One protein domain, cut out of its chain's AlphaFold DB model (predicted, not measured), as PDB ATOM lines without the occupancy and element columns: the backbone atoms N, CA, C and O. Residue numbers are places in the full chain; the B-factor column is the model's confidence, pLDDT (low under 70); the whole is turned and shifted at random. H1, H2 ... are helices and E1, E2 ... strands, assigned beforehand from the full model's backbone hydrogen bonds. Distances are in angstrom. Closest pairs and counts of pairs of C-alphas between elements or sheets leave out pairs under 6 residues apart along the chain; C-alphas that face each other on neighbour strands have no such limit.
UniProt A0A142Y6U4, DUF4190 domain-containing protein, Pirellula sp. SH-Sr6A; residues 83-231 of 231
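What this domain is: This is residues 83 to 231 of the 231 residues of the protein "DUF4190 domain-containing protein" of Pirellula sp. SH-Sr6A (UniProt A0A142Y6U4). A twisted wall of five strands has H3 and H4 over one face, while H1 only grazes it. The long hairpin of E3 and E4 reaches out at one end and H2 lies towards the other, making the long axis. The printed part has 149 residues, with four named helices and five named strands in the order H1 E1 H2 E2 H3 H4 E3 E4 E5. The sheet, E1 E5 E4 E3 E2, is antiparallel; the class is mixed, and the whole is compact, with a radius of gyration of the C-alphas of 15.1 A and spans of 49 by 33 by 31 A.

Where its parts are: Find E3, residues 191 to 201, from C-alpha 191 at (6.140, -52.373, 34.755), 31.9 A long. E4, residues 207 to 218, spans 31.5 A and bends by 61 degrees at residue 211. E5 is 223 to 230, E1 120 to 126, E2 152 to 158. H1, 83 to 95, begins at (12.276, -32.238, 19.905); H2 is 129 to 137, H3 163 to 173, H4 176 to 185.

How they stand to each other: E3, E4 and E5 form a meander, each strand the antiparallel neighbour of the one before; look at N 196 and O 213, 2.8 A, and N 214 and O 227, 2.7 A. E1 is the antiparallel neighbour of E5, with N 123 and O 226 within hydrogen-bond range at 2.8 A, and E2 is the antiparallel neighbour of E3, with N 153 and O 197 within hydrogen-bond range at 2.8 A. H3 and H4 on the same face make two layers, helices over a sheet, at heights of 9.1 A and 9.5 A over the sheet. H1 grazes the sheet with residues 91 to 95. H2 is only just not on it, with 4 pairs of C-alphas within 10 A. Every O i to N i+4 pair is within hydrogen-bond range in H1; H2 has 4 of 5, H4 3 of 6, H3 3 of 7 beside 5 of 8 O i to N i+3.

The domain as a whole: The farthest C-alphas, Glu 130 and Asp 204, are 50.0 A apart. The printed part has no cut; H1 to E1 and H2 to E2 are long links. Mean pLDDT of the printed part is 71.1, with 59 residues under 70, among them 165 to 189.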
ATOM      1  N   GLY A  83      13.020 -31.340  19.022       61.34
ATOM      2  CA  GLY A  83      12.276 -32.238  19.905       61.34
ATOM      3  C   GLY A  83      12.822 -33.666  19.887       61.34
ATOM      4  O   GLY A  83      13.089 -34.206  20.955       61.34
ATOM      5  N   TRP A  84      13.129 -34.235  18.709       69.12
ATOM      6  CA  TRP A  84      13.648 -35.607  18.627       69.12
ATOM      7  C   TRP A  84      15.024 -35.739  19.283       69.12
ATOM      8  O   TRP A  84      15.308 -36.758  19.903       69.12
ATOM      9  N   TYR A  85      15.872 -34.705  19.213       72.06
ATOM     10  CA  TYR A  85      17.166 -34.723  19.900       72.06
ATOM     11  C   TYR A  85      16.976 -34.696  21.419       72.06
ATOM     12  O   TYR A  85      17.608 -35.471  22.138       72.06
ATOM     13  N   HIS A  86      16.073 -33.844  21.910       71.94
ATOM     14  CA  HIS A  86      15.754 -33.785  23.332       71.94
ATOM     15  C   HIS A  86      15.177 -35.118  23.833       71.94
ATOM     16  O   HIS A  86      15.629 -35.630  24.855       71.94
ATOM     17  N   GLU A  87      14.246 -35.717  23.089       80.25
ATOM     18  CA  GLU A  87      13.673 -37.040  23.366       80.25
ATOM     19  C   GLU A  87      14.736 -38.142  23.357       80.25
ATOM     20  O   GLU A  87      14.791 -38.945  24.283       80.25
ATOM     21  N   MET A  88      15.634 -38.166  22.369       82.31
ATOM     22  CA  MET A  88      16.707 -39.164  22.282       82.31
ATOM     23  C   MET A  88      17.727 -39.049  23.418       82.31
ATOM     24  O   MET A  88      18.248 -40.062  23.893       82.31
ATOM     25  N   VAL A  89      18.046 -37.826  23.849       80.94
ATOM     26  CA  VAL A  89      18.926 -37.585  25.003       80.94
ATOM     27  C   VAL A  89      18.227 -38.009  26.290       80.94
ATOM     28  O   VAL A  89      18.832 -38.665  27.138       80.94
ATOM     29  N   MET A  90      16.954 -37.657  26.433       81.56
ATOM     30  CA  MET A  90      16.144 -37.989  27.596       81.56
ATOM     31  C   MET A  90      15.936 -39.506  27.724       81.56
ATOM     32  O   MET A  90      16.274 -40.068  28.766       81.56
ATOM     33  N   THR A  91      15.518 -40.198  26.662       84.69
ATOM     34  CA  THR A  91      15.365 -41.663  26.647       84.69
ATOM     35  C   THR A  91      16.681 -42.371  26.936       84.69
ATOM     36  O   THR A  91      16.689 -43.332  27.701       84.69
ATOM     37  N   ARG A  92      17.820 -41.854  26.456       84.19
ATOM     38  CA  ARG A  92      19.141 -42.397  26.811       84.19
ATOM     39  C   ARG A  92      19.468 -42.250  28.286       84.19
ATOM     40  O   ARG A  92      19.994 -43.183  28.879       84.19
ATOM     41  N   LYS A  93      19.194 -41.088  28.880       77.50
ATOM     42  CA  LYS A  93      19.446 -40.853  30.311       77.50
ATOM     43  C   LYS A  93      18.571 -41.736  31.196       77.50
ATOM     44  O   LYS A  93      19.029 -42.215  32.230       77.50
ATOM     45  N   VAL A  94      17.323 -41.916  30.776       79.00
ATOM     46  CA  VAL A  94      16.281 -42.613  31.527       79.00
ATOM     47  C   VAL A  94      16.406 -44.125  31.338       79.00
ATOM     48  O   VAL A  94      16.482 -44.851  32.318       79.00
ATOM     49  N   CYS A  95      16.525 -44.611  30.104       80.06
ATOM     50  CA  CYS A  95      16.498 -46.037  29.759       80.06
ATOM     51  C   CYS A  95      17.870 -46.635  29.414       80.06
ATOM     52  O   CYS A  95      17.967 -47.834  29.177       80.06
ATOM     53  N   GLY A  96      18.919 -45.820  29.282       80.12
ATOM     54  CA  GLY A  96      20.217 -46.249  28.741       80.12
ATOM     55  C   GLY A  96      20.250 -46.398  27.212       80.12
ATOM     56  O   GLY A  96      21.316 -46.631  26.645       80.12
ATOM     57  N   VAL A  97      19.112 -46.229  26.530       84.06
ATOM     58  CA  VAL A  97      18.958 -46.402  25.077       84.06
ATOM     59  C   VAL A  97      18.320 -45.148  24.482       84.06
ATOM     60  O   VAL A  97      17.293 -44.692  24.975       84.06
ATOM     61  N   SER A  98      18.923 -44.587  23.430       86.81
ATOM     62  CA  SER A  98      18.346 -43.463  22.682       86.81
ATOM     63  C   SER A  98      17.282 -43.953  21.713       86.81
ATOM     64  O   SER A  98      17.571 -44.784  20.853       86.81
ATOM     65  N   PHE A  99      16.088 -43.380  21.792       88.12
ATOM     66  CA  PHE A  99      15.063 -43.540  20.769       88.12
ATOM     67  C   PHE A  99      14.175 -42.301  20.686       88.12
ATOM     68  O   PHE A  99      14.074 -41.526  21.637       88.12
ATOM     69  N   GLN A 100      13.575 -42.095  19.518       88.00
ATOM     70  CA  GLN A 100      12.619 -41.017  19.307       88.00
ATOM     71  C   GLN A 100      11.265 -41.426  19.883       88.00
ATOM     72  O   GLN A 100      10.816 -42.558  19.666       88.00
ATOM     73  N   LEU A 101      10.616 -40.510  20.600       83.62
ATOM     74  CA  LEU A 101       9.241 -40.718  21.018       83.62
ATOM     75  C   LEU A 101       8.359 -40.410  19.803       83.62
ATOM     76  O   LEU A 101       8.464 -39.364  19.169       83.62
ATOM     77  N   GLY A 102       7.559 -41.391  19.389       84.38
ATOM     78  CA  GLY A 102       6.656 -41.221  18.254       84.38
ATOM     79  C   GLY A 102       5.502 -40.272  18.578       84.38
ATOM     80  O   GLY A 102       5.496 -39.547  19.572       84.38
ATOM     81  N   THR A 103       4.460 -40.320  17.759       83.44
ATOM     82  CA  THR A 103       3.211 -39.620  18.068       83.44
ATOM     83  C   THR A 103       2.614 -40.176  19.372       83.44
ATOM     84  O   THR A 103       2.586 -41.402  19.539       83.44
ATOM     85  N   PRO A 104       2.139 -39.321  20.297       83.00
ATOM     86  CA  PRO A 104       1.434 -39.777  21.489       83.00
ATOM     87  C   PRO A 104       0.280 -40.728  21.145       83.00
ATOM     88  O   PRO A 104      -0.442 -40.516  20.173       83.00
ATOM     89  N   LEU A 105       0.091 -41.774  21.952       77.50
ATOM     90  CA  LEU A 105      -0.932 -42.807  21.742       77.50
ATOM     91  C   LEU A 105      -2.371 -42.288  21.896       77.50
ATOM     92  O   LEU A 105      -3.299 -42.915  21.392       77.50
ATOM     93  N   ALA A 106      -2.565 -41.157  22.575       65.75
ATOM     94  CA  ALA A 106      -3.861 -40.513  22.741       65.75
ATOM     95  C   ALA A 106      -3.821 -39.084  22.182       65.75
ATOM     96  O   ALA A 106      -2.996 -38.276  22.605       65.75
ATOM     97  N   ASN A 107      -4.770 -38.749  21.300       49.09
ATOM     98  CA  ASN A 107      -4.938 -37.422  20.679       49.09
ATOM     99  C   ASN A 107      -5.351 -36.288  21.655       49.09
ATOM    100  O   ASN A 107      -5.796 -35.236  21.211       49.09
ATOM    101  N   GLY A 108      -5.245 -36.462  22.976       44.19
ATOM    102  CA  GLY A 108      -5.771 -35.489  23.946       44.19
ATOM    103  C   GLY A 108      -5.268 -35.646  25.380       44.19
ATOM    104  O   GLY A 108      -5.927 -35.184  26.302       44.19
ATOM    105  N   GLY A 109      -4.130 -36.317  25.577       42.31
ATOM    106  CA  GLY A 109      -3.550 -36.555  26.902       42.31
ATOM    107  C   GLY A 109      -2.684 -35.416  27.437       42.31
ATOM    108  O   GLY A 109      -2.178 -35.524  28.549       42.31
ATOM    109  N   GLU A 110      -2.523 -34.308  26.705       48.06
ATOM    110  CA  GLU A 110      -2.132 -33.067  27.368       48.06
ATOM    111  C   GLU A 110      -3.277 -32.704  28.317       48.06
ATOM    112  O   GLU A 110      -4.190 -31.956  27.967       48.06
ATOM    113  N   SER A 111      -3.246 -33.251  29.540       47.06
ATOM    114  CA  SER A 111      -3.818 -32.555  30.681       47.06
ATOM    115  C   SER A 111      -3.401 -31.111  30.489       47.06
ATOM    116  O   SER A 111      -2.202 -30.847  30.327       47.06
ATOM    117  N   ARG A 112      -4.393 -30.218  30.366       46.97
ATOM    118  CA  ARG A 112      -4.148 -28.790  30.188       46.97
ATOM    119  C   ARG A 112      -3.054 -28.447  31.180       46.97
ATOM    120  O   ARG A 112      -3.304 -28.511  32.381       46.97
ATOM    121  N   ARG A 113      -1.857 -28.096  30.692       47.34
ATOM    122  CA  ARG A 113      -0.906 -27.372  31.526       47.34
ATOM    123  C   ARG A 113      -1.731 -26.225  32.078       47.34
ATOM    124  O   ARG A 113      -2.163 -25.372  31.300       47.34
ATOM    125  N   ALA A 114      -2.043 -26.252  33.370       44.31
ATOM    126  CA  ALA A 114      -2.565 -25.070  34.013       44.31
ATOM    127  C   ALA A 114      -1.479 -24.031  33.747       44.31
ATOM    128  O   ALA A 114      -0.322 -24.198  34.134       44.31
ATOM    129  N   PHE A 115      -1.806 -23.047  32.914       42.47
ATOM    130  CA  PHE A 115      -0.845 -22.133  32.294       42.47
ATOM    131  C   PHE A 115      -0.199 -21.187  33.336       42.47
ATOM    132  O   PHE A 115       0.479 -20.235  32.968       42.47
ATOM    133  N   ASN A 116      -0.392 -21.474  34.631       42.06
ATOM    134  CA  ASN A 116      -0.053 -20.667  35.794       42.06
ATOM    135  C   ASN A 116       0.994 -21.319  36.721       42.06
ATOM    136  O   ASN A 116       1.230 -20.807  37.809       42.06
ATOM    137  N   GLY A 117       1.664 -22.397  36.293       46.66
ATOM    138  CA  GLY A 117       2.774 -22.998  37.053       46.66
ATOM    139  C   GLY A 117       2.379 -24.138  37.996       46.66
ATOM    140  O   GLY A 117       3.254 -24.750  38.590       46.66
ATOM    141  N   ASP A 118       1.098 -24.481  38.051       54.47
ATOM    142  CA  ASP A 118       0.485 -25.545  38.848       54.47
ATOM    143  C   ASP A 118      -0.116 -26.628  37.934       54.47
ATOM    144  O   ASP A 118      -1.306 -26.938  37.959       54.47
ATOM    145  N   GLY A 119       0.709 -27.175  37.042       62.78
ATOM    146  CA  GLY A 119       0.269 -28.110  36.009       62.78
ATOM    147  C   GLY A 119       0.734 -29.536  36.262       62.78
ATOM    148  O   GLY A 119       1.909 -29.767  36.547       62.78
ATOM    149  N   TYR A 120      -0.170 -30.497  36.064       70.31
ATOM    150  CA  TYR A 120       0.196 -31.880  35.776       70.31
ATOM    151  C   TYR A 120       0.050 -32.134  34.270       70.31
ATOM    152  O   TYR A 120      -0.898 -31.652  33.651       70.31
ATOM    153  N   SER A 121       0.968 -32.876  33.664       72.81
ATOM    154  CA  SER A 121       0.849 -33.362  32.285       72.81
ATOM    155  C   SER A 121       1.272 -34.811  32.220       72.81
ATOM    156  O   SER A 121       2.207 -35.192  32.911       72.81
ATOM    157  N   ALA A 122       0.610 -35.624  31.399       76.00
ATOM    158  CA  ALA A 122       1.026 -37.001  31.230       76.00
ATOM    159  C   ALA A 122       0.771 -37.513  29.818       76.00
ATOM    160  O   ALA A 122      -0.350 -37.493  29.324       76.00
ATOM    161  N   THR A 123       1.822 -38.019  29.187       77.81
ATOM    162  CA  THR A 123       1.809 -38.400  27.779       77.81
ATOM    163  C   THR A 123       2.318 -39.821  27.626       77.81
ATOM    164  O   THR A 123       3.388 -40.170  28.125       77.81
ATOM    165  N   ALA A 124       1.547 -40.646  26.921       81.94
ATOM    166  CA  ALA A 124       1.897 -42.026  26.619       81.94
ATOM    167  C   ALA A 124       2.355 -42.169  25.167       81.94
ATOM    168  O   ALA A 124       1.739 -41.630  24.248       81.94
ATOM    169  N   TYR A 125       3.403 -42.956  24.965       86.50
ATOM    170  CA  TYR A 125       4.059 -43.189  23.687       86.50
ATOM    171  C   TYR A 125       4.195 -44.686  23.435       86.50
ATOM    172  O   TYR A 125       4.366 -45.477  24.364       86.50
ATOM    173  N   ARG A 126       4.164 -45.077  22.159       89.56
ATOM    174  CA  ARG A 126       4.498 -46.443  21.750       89.56
ATOM    175  C   ARG A 126       6.013 -46.607  21.701       89.56
ATOM    176  O   ARG A 126       6.695 -45.805  21.068       89.56
ATOM    177  N   ILE A 127       6.522 -47.667  22.316       90.06
ATOM    178  CA  ILE A 127       7.927 -48.062  22.204       90.06
ATOM    179  C   ILE A 127       8.118 -48.770  20.853       90.06
ATOM    180  O   ILE A 127       7.385 -49.722  20.566       90.06
ATOM    181  N   PRO A 128       9.086 -48.352  20.017       91.00
ATOM    182  CA  PRO A 128       9.408 -49.065  18.784       91.00
ATOM    183  C   PRO A 128       9.845 -50.508  19.065       91.00
ATOM    184  O   PRO A 128      10.544 -50.779  20.045       91.00
ATOM    185  N   SER A 129       9.456 -51.447  18.204       89.50
ATOM    186  CA  SER A 129       9.693 -52.883  18.424       89.50
ATOM    187  C   SER A 129      11.182 -53.248  18.546       89.50
ATOM    188  O   SER A 129      11.564 -54.117  19.329       89.50
ATOM    189  N   GLU A 130      12.039 -52.516  17.836       89.44
ATOM    190  CA  GLU A 130      13.497 -52.645  17.836       89.44
ATOM    191  C   GLU A 130      14.089 -52.263  19.201       89.44
ATOM    192  O   GLU A 130      15.034 -52.884  19.700       89.44
ATOM    193  N   ILE A 131      13.492 -51.252  19.834       89.94
ATOM    194  CA  ILE A 131      13.878 -50.764  21.157       89.94
ATOM    195  C   ILE A 131      13.368 -51.708  22.234       89.94
ATOM    196  O   ILE A 131      14.100 -51.998  23.177       89.94
ATOM    197  N   LEU A 132      12.159 -52.252  22.070       87.88
ATOM    198  CA  LEU A 132      11.562 -53.169  23.037       87.88
ATOM    199  C   LEU A 132      12.469 -54.369  23.323       87.88
ATOM    200  O   LEU A 132      12.723 -54.696  24.481       87.88
ATOM    201  N   ARG A 133      13.037 -54.965  22.268       85.12
ATOM    202  CA  ARG A 133      13.995 -56.070  22.393       85.12
ATOM    203  C   ARG A 133      15.240 -55.658  23.182       85.12
ATOM    204  O   ARG A 133      15.720 -56.412  24.024       85.12
ATOM    205  N   SER A 134      15.747 -54.453  22.929       84.00
ATOM    206  CA  SER A 134      16.911 -53.906  23.635       84.00
ATOM    207  C   SER A 134      16.618 -53.677  25.123       84.00
ATOM    208  O   SER A 134      17.447 -54.012  25.964       84.00
ATOM    209  N   LEU A 135      15.423 -53.179  25.456       82.44
ATOM    210  CA  LEU A 135      14.971 -52.980  26.839       82.44
ATOM    211  C   LEU A 135      14.726 -54.302  27.579       82.44
ATOM    212  O   LEU A 135      14.979 -54.387  28.777       82.44
ATOM    213  N   GLN A 136      14.267 -55.344  26.883       81.00
ATOM    214  CA  GLN A 136      14.114 -56.688  27.452       81.00
ATOM    215  C   GLN A 136      15.463 -57.338  27.778       81.00
ATOM    216  O   GLN A 136      15.596 -57.993  28.809       81.00
ATOM    217  N   MET A 137      16.463 -57.158  26.908       72.50
ATOM    218  CA  MET A 137      17.798 -57.739  27.085       72.50
ATOM    219  C   MET A 137      18.649 -56.981  28.110       72.50
ATOM    220  O   MET A 137      19.550 -57.566  28.708       72.50
ATOM    221  N   ASN A 138      18.373 -55.695  28.332       68.44
ATOM    222  CA  ASN A 138      19.113 -54.877  29.280       68.44
ATOM    223  C   ASN A 138      18.393 -54.850  30.638       68.44
ATOM    224  O   ASN A 138      17.485 -54.056  30.880       68.44
ATOM    225  N   SER A 139      18.784 -55.745  31.549       56.41
ATOM    226  CA  SER A 139      18.183 -55.836  32.889       56.41
ATOM    227  C   SER A 139      18.432 -54.586  33.734       56.41
ATOM    228  O   SER A 139      17.619 -54.249  34.598       56.41
ATOM    229  N   THR A 140      19.538 -53.895  33.470       57.56
ATOM    230  CA  THR A 140      19.999 -52.706  34.183       57.56
ATOM    231  C   THR A 140      19.543 -51.455  33.462       57.56
ATOM    232  O   THR A 140      20.245 -50.891  32.627       57.56
ATOM    233  N   PHE A 141      18.370 -50.967  33.846       65.25
ATOM    234  CA  PHE A 141      18.051 -49.571  33.627       65.25
ATOM    235  C   PHE A 141      18.870 -48.763  34.639       65.25
ATOM    236  O   PHE A 141      18.408 -48.436  35.728       65.25
ATOM    237  N   THR A 142      20.145 -48.535  34.344       56.12
ATOM    238  CA  THR A 142      20.999 -47.689  35.178       56.12
ATOM    239  C   THR A 142      20.607 -46.234  34.939       56.12
ATOM    240  O   THR A 142      20.851 -45.736  33.838       56.12
ATOM    241  N   PRO A 143      20.006 -45.533  35.920       53.69
ATOM    242  CA  PRO A 143      19.769 -44.105  35.785       53.69
ATOM    243  C   PRO A 143      21.124 -43.409  35.657       53.69
ATOM    244  O   PRO A 143      22.001 -43.574  36.510       53.69
ATOM    245  N   HIS A 144      21.321 -42.617  34.604       52.28
ATOM    246  CA  HIS A 144      22.449 -41.697  34.613       52.28
ATOM    247  C   HIS A 144      22.134 -40.569  35.605       52.28
ATOM    248  O   HIS A 144      21.264 -39.738  35.366       52.28
ATOM    249  N   VAL A 145      22.855 -40.576  36.733       51.00
ATOM    250  CA  VAL A 145      22.666 -39.730  37.933       51.00
ATOM    251  C   VAL A 145      22.981 -38.242  37.691       51.00
ATOM    252  O   VAL A 145      22.960 -37.427  38.607       51.00
ATOM    253  N   THR A 146      23.265 -37.835  36.455       54.88
ATOM    254  CA  THR A 146      23.393 -36.416  36.126       54.88
ATOM    255  C   THR A 146      21.995 -35.839  35.930       54.88
ATOM    256  O   THR A 146      21.421 -35.891  34.838       54.88
ATOM    257  N   GLY A 147      21.431 -35.330  37.030       52.78
ATOM    258  CA  GLY A 147      20.141 -34.648  37.052       52.78
ATOM    259  C   GLY A 147      20.012 -33.619  35.925       52.78
ATOM    260  O   GLY A 147      21.000 -33.084  35.416       52.78
ATOM    261  N   PHE A 148      18.776 -33.319  35.521       54.59
ATOM    262  CA  PHE A 148      18.479 -32.278  34.527       54.59
ATOM    263  C   PHE A 148      18.911 -30.858  34.983       54.59
ATOM    264  O   PHE A 148      18.825 -29.912  34.205       54.59
ATOM    265  N   GLY A 149      19.439 -30.729  36.209       55.88
ATOM    266  CA  GLY A 149      20.144 -29.586  36.793       55.88
ATOM    267  C   GLY A 149      20.744 -29.971  38.157       55.88
ATOM    268  O   GLY A 149      20.554 -31.101  38.610       55.88
ATOM    269  N   ASN A 150      21.433 -29.041  38.829       58.34
ATOM    270  CA  ASN A 150      22.155 -29.301  40.090       58.34
ATOM    271  C   ASN A 150      21.256 -29.727  41.274       58.34
ATOM    272  O   ASN A 150      21.752 -30.343  42.214       58.34
ATOM    273  N   ASP A 151      19.949 -29.450  41.211       70.00
ATOM    274  CA  ASP A 151      19.009 -29.673  42.326       70.00
ATOM    275  C   ASP A 151      18.091 -30.891  42.131       70.00
ATOM    276  O   ASP A 151      17.287 -31.223  43.007       70.00
ATOM    277  N   TRP A 152      18.171 -31.546  40.970       71.12
ATOM    278  CA  TRP A 152      17.323 -32.691  40.655       71.12
ATOM    279  C   TRP A 152      17.903 -33.962  41.261       71.12
ATOM    280  O   TRP A 152      19.052 -34.326  41.009       71.12
ATOM    281  N   ARG A 153      17.076 -34.674  42.024       74.25
ATOM    282  CA  ARG A 153      17.375 -36.009  42.538       74.25
ATOM    283  C   ARG A 153      16.670 -37.059  41.690       74.25
ATOM    284  O   ARG A 153      15.599 -36.812  41.146       74.25
ATOM    285  N   SER A 154      17.279 -38.235  41.582       72.31
ATOM    286  CA  SER A 154      16.715 -39.379  40.867       72.31
ATOM    287  C   SER A 154      16.558 -40.556  41.814       72.31
ATOM    288  O   SER A 154      17.530 -40.967  42.450       72.31
ATOM    289  N   LEU A 155      15.366 -41.136  41.850       69.69
ATOM    290  CA  LEU A 155      15.172 -42.491  42.339       69.69
ATOM    291  C   LEU A 155      15.151 -43.387  41.101       69.69
ATOM    292  O   LEU A 155      14.348 -43.196  40.187       69.69
ATOM    293  N   GLY A 156      16.148 -44.272  41.023       69.50
ATOM    294  CA  GLY A 156      16.342 -45.173  39.893       69.50
ATOM    295  C   GLY A 156      15.151 -46.093  39.651       69.50
ATOM    296  O   GLY A 156      14.152 -46.053  40.366       69.50
ATOM    297  N   TRP A 157      15.268 -46.949  38.643       72.94
ATOM    298  CA  TRP A 157      14.177 -47.841  38.275       72.94
ATOM    299  C   TRP A 157      13.831 -48.819  39.393       72.94
ATOM    300  O   TRP A 157      14.675 -49.608  39.817       72.94
ATOM    301  N   LYS A 158      12.568 -48.789  39.819       73.56
ATOM    302  CA  LYS A 158      11.972 -49.748  40.748       73.56
ATOM    303  C   LYS A 158      10.950 -50.615  40.022       73.56
ATOM    304  O   LYS A 158      10.228 -50.144  39.140       73.56
ATOM    305  N   SER A 159      10.911 -51.890  40.389       70.69
ATOM    306  CA  SER A 159       9.901 -52.848  39.947       70.69
ATOM    307  C   SER A 159       9.856 -54.025  40.935       70.69
ATOM    308  O   SER A 159      10.918 -54.582  41.227       70.69
ATOM    309  N   PRO A 160       8.679 -54.407  41.466       69.38
ATOM    310  CA  PRO A 160       7.406 -53.691  41.362       69.38
ATOM    311  C   PRO A 160       7.448 -52.346  42.113       69.38
ATOM    312  O   PRO A 160       8.354 -52.086  42.902       69.38
ATOM    313  N   VAL A 161       6.471 -51.471  41.866       68.31
ATOM    314  CA  VAL A 161       6.357 -50.196  42.592       68.31
ATOM    315  C   VAL A 161       5.907 -50.454  44.029       68.31
ATOM    316  O   VAL A 161       4.807 -50.961  44.263       68.31
ATOM    317  N   GLU A 162       6.728 -50.066  45.002       72.06
ATOM    318  CA  GLU A 162       6.384 -50.166  46.420       72.06
ATOM    319  C   GLU A 162       5.252 -49.203  46.785       72.06
ATOM    320  O   GLU A 162       5.255 -48.059  46.348       72.06
ATOM    321  N   LYS A 163       4.323 -49.621  47.659       71.25
ATOM    322  CA  LYS A 163       3.189 -48.789  48.121       71.25
ATOM    323  C   LYS A 163       3.598 -47.417  48.671       71.25
ATOM    324  O   LYS A 163       2.839 -46.466  48.545       71.25
ATOM    325  N   SER A 164       4.778 -47.311  49.275       71.94
ATOM    326  CA  SER A 164       5.353 -46.058  49.781       71.94
ATOM    327  C   SER A 164       5.561 -45.011  48.680       71.94
ATOM    328  O   SER A 164       5.376 -43.822  48.928       71.94
ATOM    329  N   ASP A 165       5.891 -45.445  47.462       69.25
ATOM    330  CA  ASP A 165       6.119 -44.565  46.316       69.25
ATOM    331  C   ASP A 165       4.809 -44.126  45.636       69.25
ATOM    332  O   ASP A 165       4.813 -43.207  44.816       69.25
ATOM    333  N   TRP A 166       3.666 -44.731  45.989       68.50
ATOM    334  CA  TRP A 166       2.373 -44.415  45.370       68.50
ATOM    335  C   TRP A 166       1.922 -42.994  45.669       68.50
ATOM    336  O   TRP A 166       1.281 -42.390  44.824       68.50
ATOM    337  N   THR A 167       2.317 -42.418  46.803       68.06
ATOM    338  CA  THR A 167       2.040 -41.010  47.120       68.06
ATOM    339  C   THR A 167       2.639 -40.061  46.075       68.06
ATOM    340  O   THR A 167       2.078 -39.002  45.802       68.06
ATOM    341  N   TYR A 168       3.763 -40.442  45.456       66.56
ATOM    342  CA  TYR A 168       4.349 -39.689  44.347       66.56
ATOM    343  C   TYR A 168       3.638 -39.967  43.032       66.56
ATOM    344  O   TYR A 168       3.604 -39.097  42.180       66.56
ATOM    345  N   LEU A 169       3.058 -41.149  42.854       67.06
ATOM    346  CA  LEU A 169       2.313 -41.483  41.645       67.06
ATOM    347  C   LEU A 169       0.879 -40.960  41.675       67.06
ATOM    348  O   LEU A 169       0.320 -40.729  40.614       67.06
ATOM    349  N   ASP A 170       0.294 -40.730  42.849       66.38
ATOM    350  CA  ASP A 170      -1.129 -40.414  43.019       66.38
ATOM    351  C   ASP A 170      -1.560 -39.201  42.179       66.38
ATOM    352  O   ASP A 170      -2.605 -39.218  41.533       66.38
ATOM    353  N   PHE A 171      -0.689 -38.191  42.051       64.38
ATOM    354  CA  PHE A 171      -0.958 -37.051  41.171       64.38
ATOM    355  C   PHE A 171      -0.986 -37.436  39.684       64.38
ATOM    356  O   PHE A 171      -1.789 -36.900  38.925       64.38
ATOM    357  N   ALA A 172      -0.110 -38.348  39.252       58.41
ATOM    358  CA  ALA A 172      -0.059 -38.820  37.873       58.41
ATOM    359  C   ALA A 172      -1.278 -39.703  37.574       58.41
ATOM    360  O   ALA A 172      -1.857 -39.607  36.493       58.41
ATOM    361  N   LEU A 173      -1.710 -40.497  38.560       57.75
ATOM    362  CA  LEU A 173      -2.890 -41.366  38.505       57.75
ATOM    363  C   LEU A 173      -4.217 -40.612  38.562       57.75
ATOM    364  O   LEU A 173      -5.216 -41.121  38.060       57.75
ATOM    365  N   GLY A 174      -4.226 -39.406  39.129       53.56
ATOM    366  CA  GLY A 174      -5.396 -38.532  39.161       53.56
ATOM    367  C   GLY A 174      -5.782 -37.942  37.801       53.56
ATOM    368  O   GLY A 174      -6.893 -37.436  37.664       53.56
ATOM    369  N   SER A 175      -4.908 -38.011  36.789       58.12
ATOM    370  CA  SER A 175      -5.246 -37.568  35.433       58.12
ATOM    371  C   SER A 175      -6.053 -38.635  34.692       58.12
ATOM    372  O   SER A 175      -5.607 -39.776  34.576       58.12
ATOM    373  N   ASP A 176      -7.215 -38.276  34.140       55.03
ATOM    374  CA  ASP A 176      -8.076 -39.219  33.403       55.03
ATOM    375  C   ASP A 176      -7.333 -39.911  32.240       55.03
ATOM    376  O   ASP A 176      -7.575 -41.081  31.954       55.03
ATOM    377  N   ALA A 177      -6.359 -39.228  31.625       50.09
ATOM    378  CA  ALA A 177      -5.529 -39.770  30.547       50.09
ATOM    379  C   ALA A 177      -4.591 -40.905  31.001       50.09
ATOM    380  O   ALA A 177      -4.319 -41.830  30.237       50.09
ATOM    381  N   VAL A 178      -4.093 -40.845  32.239       52.38
ATOM    382  CA  VAL A 178      -3.238 -41.892  32.812       52.38
ATOM    383  C   VAL A 178      -4.073 -42.930  33.522       52.38
ATOM    384  O   VAL A 178      -3.677 -44.082  33.494       52.38
ATOM    385  N   ARG A 179      -5.219 -42.574  34.109       56.34
ATOM    386  CA  ARG A 179      -6.031 -43.466  34.948       56.34
ATOM    387  C   ARG A 179      -6.407 -44.775  34.250       56.34
ATOM    388  O   ARG A 179      -6.303 -45.839  34.857       56.34
ATOM    389  N   ASP A 180      -6.750 -44.713  32.965       56.69
ATOM    390  CA  ASP A 180      -7.080 -45.901  32.164       56.69
ATOM    391  C   ASP A 180      -5.845 -46.740  31.790       56.69
ATOM    392  O   ASP A 180      -5.916 -47.970  31.711       56.69
ATOM    393  N   LEU A 181      -4.695 -46.090  31.589       53.16
ATOM    394  CA  LEU A 181      -3.424 -46.751  31.284       53.16
ATOM    395  C   LEU A 181      -2.757 -47.311  32.543       53.16
ATOM    396  O   LEU A 181      -2.164 -48.384  32.486       53.16
ATOM    397  N   SER A 182      -2.869 -46.632  33.680       53.25
ATOM    398  CA  SER A 182      -2.198 -46.918  34.944       53.25
ATOM    399  C   SER A 182      -2.934 -47.928  35.805       53.25
ATOM    400  O   SER A 182      -2.281 -48.762  36.423       53.25
ATOM    401  N   ALA A 183      -4.272 -47.939  35.780       53.91
ATOM    402  CA  ALA A 183      -5.061 -48.987  36.428       53.91
ATOM    403  C   ALA A 183      -4.753 -50.378  35.846       53.91
ATOM    404  O   ALA A 183      -4.876 -51.380  36.546       53.91
ATOM    405  N   LYS A 184      -4.313 -50.435  34.579       52.91
ATOM    406  CA  LYS A 184      -3.798 -51.654  33.946       52.91
ATOM    407  C   LYS A 184      -2.291 -51.802  34.178       52.91
ATOM    408  O   LYS A 184      -1.880 -52.796  34.759       52.91
ATOM    409  N   SER A 185      -1.476 -50.812  33.807       52.16
ATOM    410  CA  SER A 185      -0.007 -50.942  33.811       52.16
ATOM    411  C   SER A 185       0.642 -51.039  35.197       52.16
ATOM    412  O   SER A 185       1.571 -51.822  35.368       52.16
ATOM    413  N   LEU A 186       0.156 -50.341  36.229       55.12
ATOM    414  CA  LEU A 186       0.748 -50.423  37.577       55.12
ATOM    415  C   LEU A 186       0.410 -51.716  38.329       55.12
ATOM    416  O   LEU A 186       0.999 -51.983  39.376       55.12
ATOM    417  N   ALA A 187      -0.511 -52.523  37.800       52.44
ATOM    418  CA  ALA A 187      -0.814 -53.846  38.327       52.44
ATOM    419  C   ALA A 187       0.130 -54.938  37.784       52.44
ATOM    420  O   ALA A 187       0.093 -56.065  38.283       52.44
ATOM    421  N   PHE A 188       0.973 -54.635  36.786       56.38
ATOM    422  CA  PHE A 188       1.806 -55.646  36.135       56.38
ATOM    423  C   PHE A 188       3.218 -55.738  36.742       56.38
ATOM    424  O   PHE A 188       3.898 -54.720  36.887       56.38
ATOM    425  N   PRO A 189       3.718 -56.958  37.035       60.44
ATOM    426  CA  PRO A 189       5.076 -57.189  37.545       60.44
ATOM    427  C   PRO A 189       6.190 -56.705  36.605       60.44
ATOM    428  O   PRO A 189       7.336 -56.568  37.020       60.44
ATOM    429  N   THR A 190       5.869 -56.505  35.327       70.12
ATOM    430  CA  THR A 190       6.794 -56.120  34.255       70.12
ATOM    431  C   THR A 190       6.948 -54.608  34.114       70.12
ATOM    432  O   THR A 190       7.880 -54.151  33.443       70.12
ATOM    433  N   THR A 191       6.083 -53.832  34.771       74.75
ATOM    434  CA  THR A 191       6.140 -52.373  34.755       74.75
ATOM    435  C   THR A 191       7.286 -51.886  35.620       74.75
ATOM    436  O   THR A 191       7.460 -52.279  36.781       74.75
ATOM    437  N   ARG A 192       8.093 -51.011  35.032       78.38
ATOM    438  CA  ARG A 192       9.217 -50.358  35.694       78.38
ATOM    439  C   ARG A 192       8.902 -48.880  35.823       78.38
ATOM    440  O   ARG A 192       8.313 -48.293  34.915       78.38
ATOM    441  N   VAL A 193       9.310 -48.284  36.938       74.81
ATOM    442  CA  VAL A 193       9.079 -46.864  37.218       74.81
ATOM    443  C   VAL A 193      10.368 -46.192  37.654       74.81
ATOM    444  O   VAL A 193      11.070 -46.715  38.514       74.81
ATOM    445  N   ALA A 194      10.665 -45.032  37.080       77.44
ATOM    446  CA  ALA A 194      11.718 -44.129  37.530       77.44
ATOM    447  C   ALA A 194      11.133 -42.736  37.741       77.44
ATOM    448  O   ALA A 194      10.195 -42.338  37.054       77.44
ATOM    449  N   TYR A 195      11.686 -41.985  38.685       76.38
ATOM    450  CA  TYR A 195      11.213 -40.636  38.970       76.38
ATOM    451  C   TYR A 195      12.373 -39.705  39.291       76.38
ATOM    452  O   TYR A 195      13.330 -40.042  39.993       76.38
ATOM    453  N   PHE A 196      12.266 -38.508  38.738       76.94
ATOM    454  CA  PHE A 196      13.149 -37.383  38.958       76.94
ATOM    455  C   PHE A 196      12.351 -36.341  39.713       76.94
ATOM    456  O   PHE A 196      11.202 -36.082  39.370       76.94
ATOM    457  N   TYR A 197      12.935 -35.757  40.748       76.56
ATOM    458  CA  TYR A 197      12.230 -34.778  41.553       76.56
ATOM    459  C   TYR A 197      13.153 -33.681  42.062       76.56
ATOM    460  O   TYR A 197      14.357 -33.887  42.247       76.56
ATOM    461  N   LYS A 198      12.568 -32.517  42.324       79.50
ATOM    462  CA  LYS A 198      13.236 -31.386  42.955       79.50
ATOM    463  C   LYS A 198      12.792 -31.262  44.405       79.50
ATOM    464  O   LYS A 198      11.604 -31.339  44.714       79.50
ATOM    465  N   LEU A 199      13.766 -31.076  45.292       78.31
ATOM    466  CA  LEU A 199      13.518 -30.731  46.685       78.31
ATOM    467  C   LEU A 199      13.614 -29.219  46.865       78.31
ATOM    468  O   LEU A 199      14.579 -28.598  46.427       78.31
ATOM    469  N   HIS A 200      12.641 -28.649  47.560       80.31
ATOM    470  CA  HIS A 200      12.639 -27.271  48.011       80.31
ATOM    471  C   HIS A 200      12.636 -27.242  49.535       80.31
ATOM    472  O   HIS A 200      11.766 -27.836  50.171       80.31
ATOM    473  N   THR A 201      13.603 -26.545  50.121       81.06
ATOM    474  CA  THR A 201      13.641 -26.302  51.563       81.06
ATOM    475  C   THR A 201      12.984 -24.958  51.836       81.06
ATOM    476  O   THR A 201      13.489 -23.927  51.394       81.06
ATOM    477  N   GLY A 202      11.851 -24.974  52.538       84.25
ATOM    478  CA  GLY A 202      11.136 -23.769  52.939       84.25
ATOM    479  C   GLY A 202      11.913 -22.932  53.956       84.25
ATOM    480  O   GLY A 202      12.912 -23.368  54.530       84.25
ATOM    481  N   VAL A 203      11.424 -21.715  54.209       85.69
ATOM    482  CA  VAL A 203      11.992 -20.790  55.214       85.69
ATOM    483  C   VAL A 203      11.938 -21.385  56.629       85.69
ATOM    484  O   VAL A 203      12.774 -21.074  57.471       85.69
ATOM    485  N   ASP A 204      10.986 -22.283  56.875       90.12
ATOM    486  CA  ASP A 204      10.822 -23.067  58.102       90.12
ATOM    487  C   ASP A 204      11.786 -24.268  58.204       90.12
ATOM    488  O   ASP A 204      11.752 -25.008  59.184       90.12
ATOM    489  N   GLY A 205      12.637 -24.485  57.197       86.44
ATOM    490  CA  GLY A 205      13.512 -25.651  57.094       86.44
ATOM    491  C   GLY A 205      12.795 -26.921  56.627       86.44
ATOM    492  O   GLY A 205      13.439 -27.965  56.500       86.44
ATOM    493  N   ALA A 206      11.488 -26.866  56.341       83.69
ATOM    494  CA  ALA A 206      10.747 -28.022  55.865       83.69
ATOM    495  C   ALA A 206      11.136 -28.339  54.417       83.69
ATOM    496  O   ALA A 206      11.016 -27.504  53.520       83.69
ATOM    497  N   VAL A 207      11.580 -29.570  54.174       77.44
ATOM    498  CA  VAL A 207      11.909 -30.051  52.831       77.44
ATOM    499  C   VAL A 207      10.646 -30.604  52.176       77.44
ATOM    500  O   VAL A 207      10.039 -31.548  52.679       77.44
ATOM    501  N   LYS A 208      10.255 -30.025  51.042       79.94
ATOM    502  CA  LYS A 208       9.108 -30.441  50.228       79.94
ATOM    503  C   LYS A 208       9.567 -30.824  48.828       79.94
ATOM    504  O   LYS A 208      10.572 -30.324  48.337       79.94
ATOM    505  N   ILE A 209       8.826 -31.714  48.184       76.44
ATOM    506  CA  ILE A 209       9.013 -32.027  46.766       76.44
ATOM    507  C   ILE A 209       8.136 -31.064  45.962       76.44
ATOM    508  O   ILE A 209       6.942 -30.989  46.242       76.44
ATOM    509  N   THR A 210       8.721 -30.326  45.017       77.44
ATOM    510  CA  THR A 210       8.007 -29.311  44.212       77.44
ATOM    511  C   THR A 210       7.787 -29.761  42.777       77.44
ATOM    512  O   THR A 210       6.680 -29.699  42.257       77.44
ATOM    513  N   ASP A 211       8.825 -30.294  42.149       79.25
ATOM    514  CA  ASP A 211       8.758 -30.734  40.761       79.25
ATOM    515  C   ASP A 211       9.002 -32.232  40.718       79.25
ATOM    516  O   ASP A 211       9.914 -32.726  41.383       79.25
ATOM    517  N   VAL A 212       8.185 -32.960  39.963       78.12
ATOM    518  CA  VAL A 212       8.321 -34.406  39.785       78.12
ATOM    519  C   VAL A 212       8.080 -34.757  38.326       78.12
ATOM    520  O   VAL A 212       7.009 -34.495  37.793       78.12
ATOM    521  N   THR A 213       9.049 -35.432  37.720       81.94
ATOM    522  CA  THR A 213       8.897 -36.113  36.437       81.94
ATOM    523  C   THR A 213       8.988 -37.617  36.658       81.94
ATOM    524  O   THR A 213       9.998 -38.130  37.140       81.94
ATOM    525  N   ILE A 214       7.936 -38.335  36.292       81.06
ATOM    526  CA  ILE A 214       7.806 -39.783  36.387       81.06
ATOM    527  C   ILE A 214       7.916 -40.377  34.988       81.06
ATOM    528  O   ILE A 214       7.281 -39.918  34.038       81.06
ATOM    529  N   TYR A 215       8.680 -41.455  34.894       85.12
ATOM    530  CA  TYR A 215       8.798 -42.299  33.721       85.12
ATOM    531  C   TYR A 215       8.277 -43.691  34.048       85.12
ATOM    532  O   TYR A 215       8.779 -44.350  34.959       85.12
ATOM    533  N   LEU A 216       7.278 -44.143  33.294       83.94
ATOM    534  CA  LEU A 216       6.734 -45.496  33.388       83.94
ATOM    535  C   LEU A 216       7.078 -46.235  32.098       83.94
ATOM    536  O   LEU A 216       6.845 -45.719  31.003       83.94
ATOM    537  N   ILE A 217       7.616 -47.442  32.227       85.38
ATOM    538  CA  ILE A 217       7.862 -48.333  31.094       85.38
ATOM    539  C   ILE A 217       7.125 -49.627  31.338       85.38
ATOM    540  O   ILE A 217       7.443 -50.371  32.265       85.38
ATOM    541  N   ASP A 218       6.181 -49.896  30.450       84.88
ATOM    542  CA  ASP A 218       5.491 -51.165  30.352       84.88
ATOM    543  C   ASP A 218       6.042 -51.908  29.130       84.88
ATOM    544  O   ASP A 218       5.720 -51.607  27.975       84.88
ATOM    545  N   ILE A 219       6.947 -52.852  29.398       84.50
ATOM    546  CA  ILE A 219       7.614 -53.651  28.364       84.50
ATOM    547  C   ILE A 219       6.627 -54.624  27.705       84.50
ATOM    548  O   ILE A 219       6.783 -54.961  26.535       84.50
ATOM    549  N   GLU A 220       5.614 -55.090  28.429       83.88
ATOM    550  CA  GLU A 220       4.658 -56.066  27.907       83.88
ATOM    551  C   GLU A 220       3.711 -55.416  26.897       83.88
ATOM    552  O   GLU A 220       3.487 -55.948  25.811       83.88
ATOM    553  N   ASN A 221       3.242 -54.208  27.213       83.69
ATOM    554  CA  ASN A 221       2.354 -53.441  26.343       83.69
ATOM    555  C   ASN A 221       3.099 -52.532  25.347       83.69
ATOM    556  O   ASN A 221       2.465 -51.884  24.511       83.69
ATOM    557  N   ALA A 222       4.435 -52.490  25.409       88.38
ATOM    558  CA  ALA A 222       5.290 -51.603  24.618       88.38
ATOM    559  C   ALA A 222       4.896 -50.119  24.755       88.38
ATOM    560  O   ALA A 222       4.789 -49.392  23.761       88.38
ATOM    561  N   VAL A 223       4.676 -49.672  25.994       86.81
ATOM    562  CA  VAL A 223       4.258 -48.301  26.318       86.81
ATOM    563  C   VAL A 223       5.311 -47.600  27.172       86.81
ATOM    564  O   VAL A 223       5.823 -48.154  28.143       86.81
ATOM    565  N   PHE A 224       5.608 -46.354  26.811       87.00
ATOM    566  CA  PHE A 224       6.447 -45.430  27.564       87.00
ATOM    567  C   PHE A 224       5.600 -44.224  27.975       87.00
ATOM    568  O   PHE A 224       5.033 -43.562  27.109       87.00
ATOM    569  N   ILE A 225       5.486 -43.937  29.268       83.50
ATOM    570  CA  ILE A 225       4.685 -42.820  29.783       83.50
ATOM    571  C   ILE A 225       5.609 -41.822  30.466       83.50
ATOM    572  O   ILE A 225       6.437 -42.202  31.295       83.50
ATOM    573  N   VAL A 226       5.434 -40.547  30.133       83.88
ATOM    574  CA  VAL A 226       6.055 -39.410  30.816       83.88
ATOM    575  C   VAL A 226       4.963 -38.668  31.559       83.88
ATOM    576  O   VAL A 226       3.997 -38.257  30.925       83.88
ATOM    577  N   ALA A 227       5.101 -38.490  32.869       79.06
ATOM    578  CA  ALA A 227       4.201 -37.659  33.656       79.06
ATOM    579  C   ALA A 227       4.990 -36.593  34.415       79.06
ATOM    580  O   ALA A 227       5.912 -36.915  35.149       79.06
ATOM    581  N   ASP A 228       4.609 -35.335  34.262       77.62
ATOM    582  CA  ASP A 228       5.225 -34.192  34.920       77.62
ATOM    583  C   ASP A 228       4.229 -33.543  35.874       77.62
ATOM    584  O   ASP A 228       3.044 -33.406  35.562       77.62
ATOM    585  N   ARG A 229       4.727 -33.088  37.018       76.31
ATOM    586  CA  ARG A 229       4.051 -32.167  37.923       76.31
ATOM    587  C   ARG A 229       5.029 -31.089  38.322       76.31
ATOM    588  O   ARG A 229       6.067 -31.396  38.897       76.31
ATOM    589  N   ASN A 230       4.633 -29.850  38.078       73.31
ATOM    590  CA  ASN A 230       5.320 -28.679  38.599       73.31
ATOM    591  C   ASN A 230       4.400 -28.029  39.636       73.31
ATOM    592  O   ASN A 230       3.191 -27.921  39.391       73.31
ATOM    593  N   THR A 231       4.948 -27.670  40.797       67.19
ATOM    594  CA  THR A 231       4.232 -26.936  41.855       67.19
ATOM    595  C   THR A 231       5.025 -25.751  42.363       67.19
ATOM    596  O   THR A 231       6.274 -25.795  42.298       67.19
TER     597      THR A 231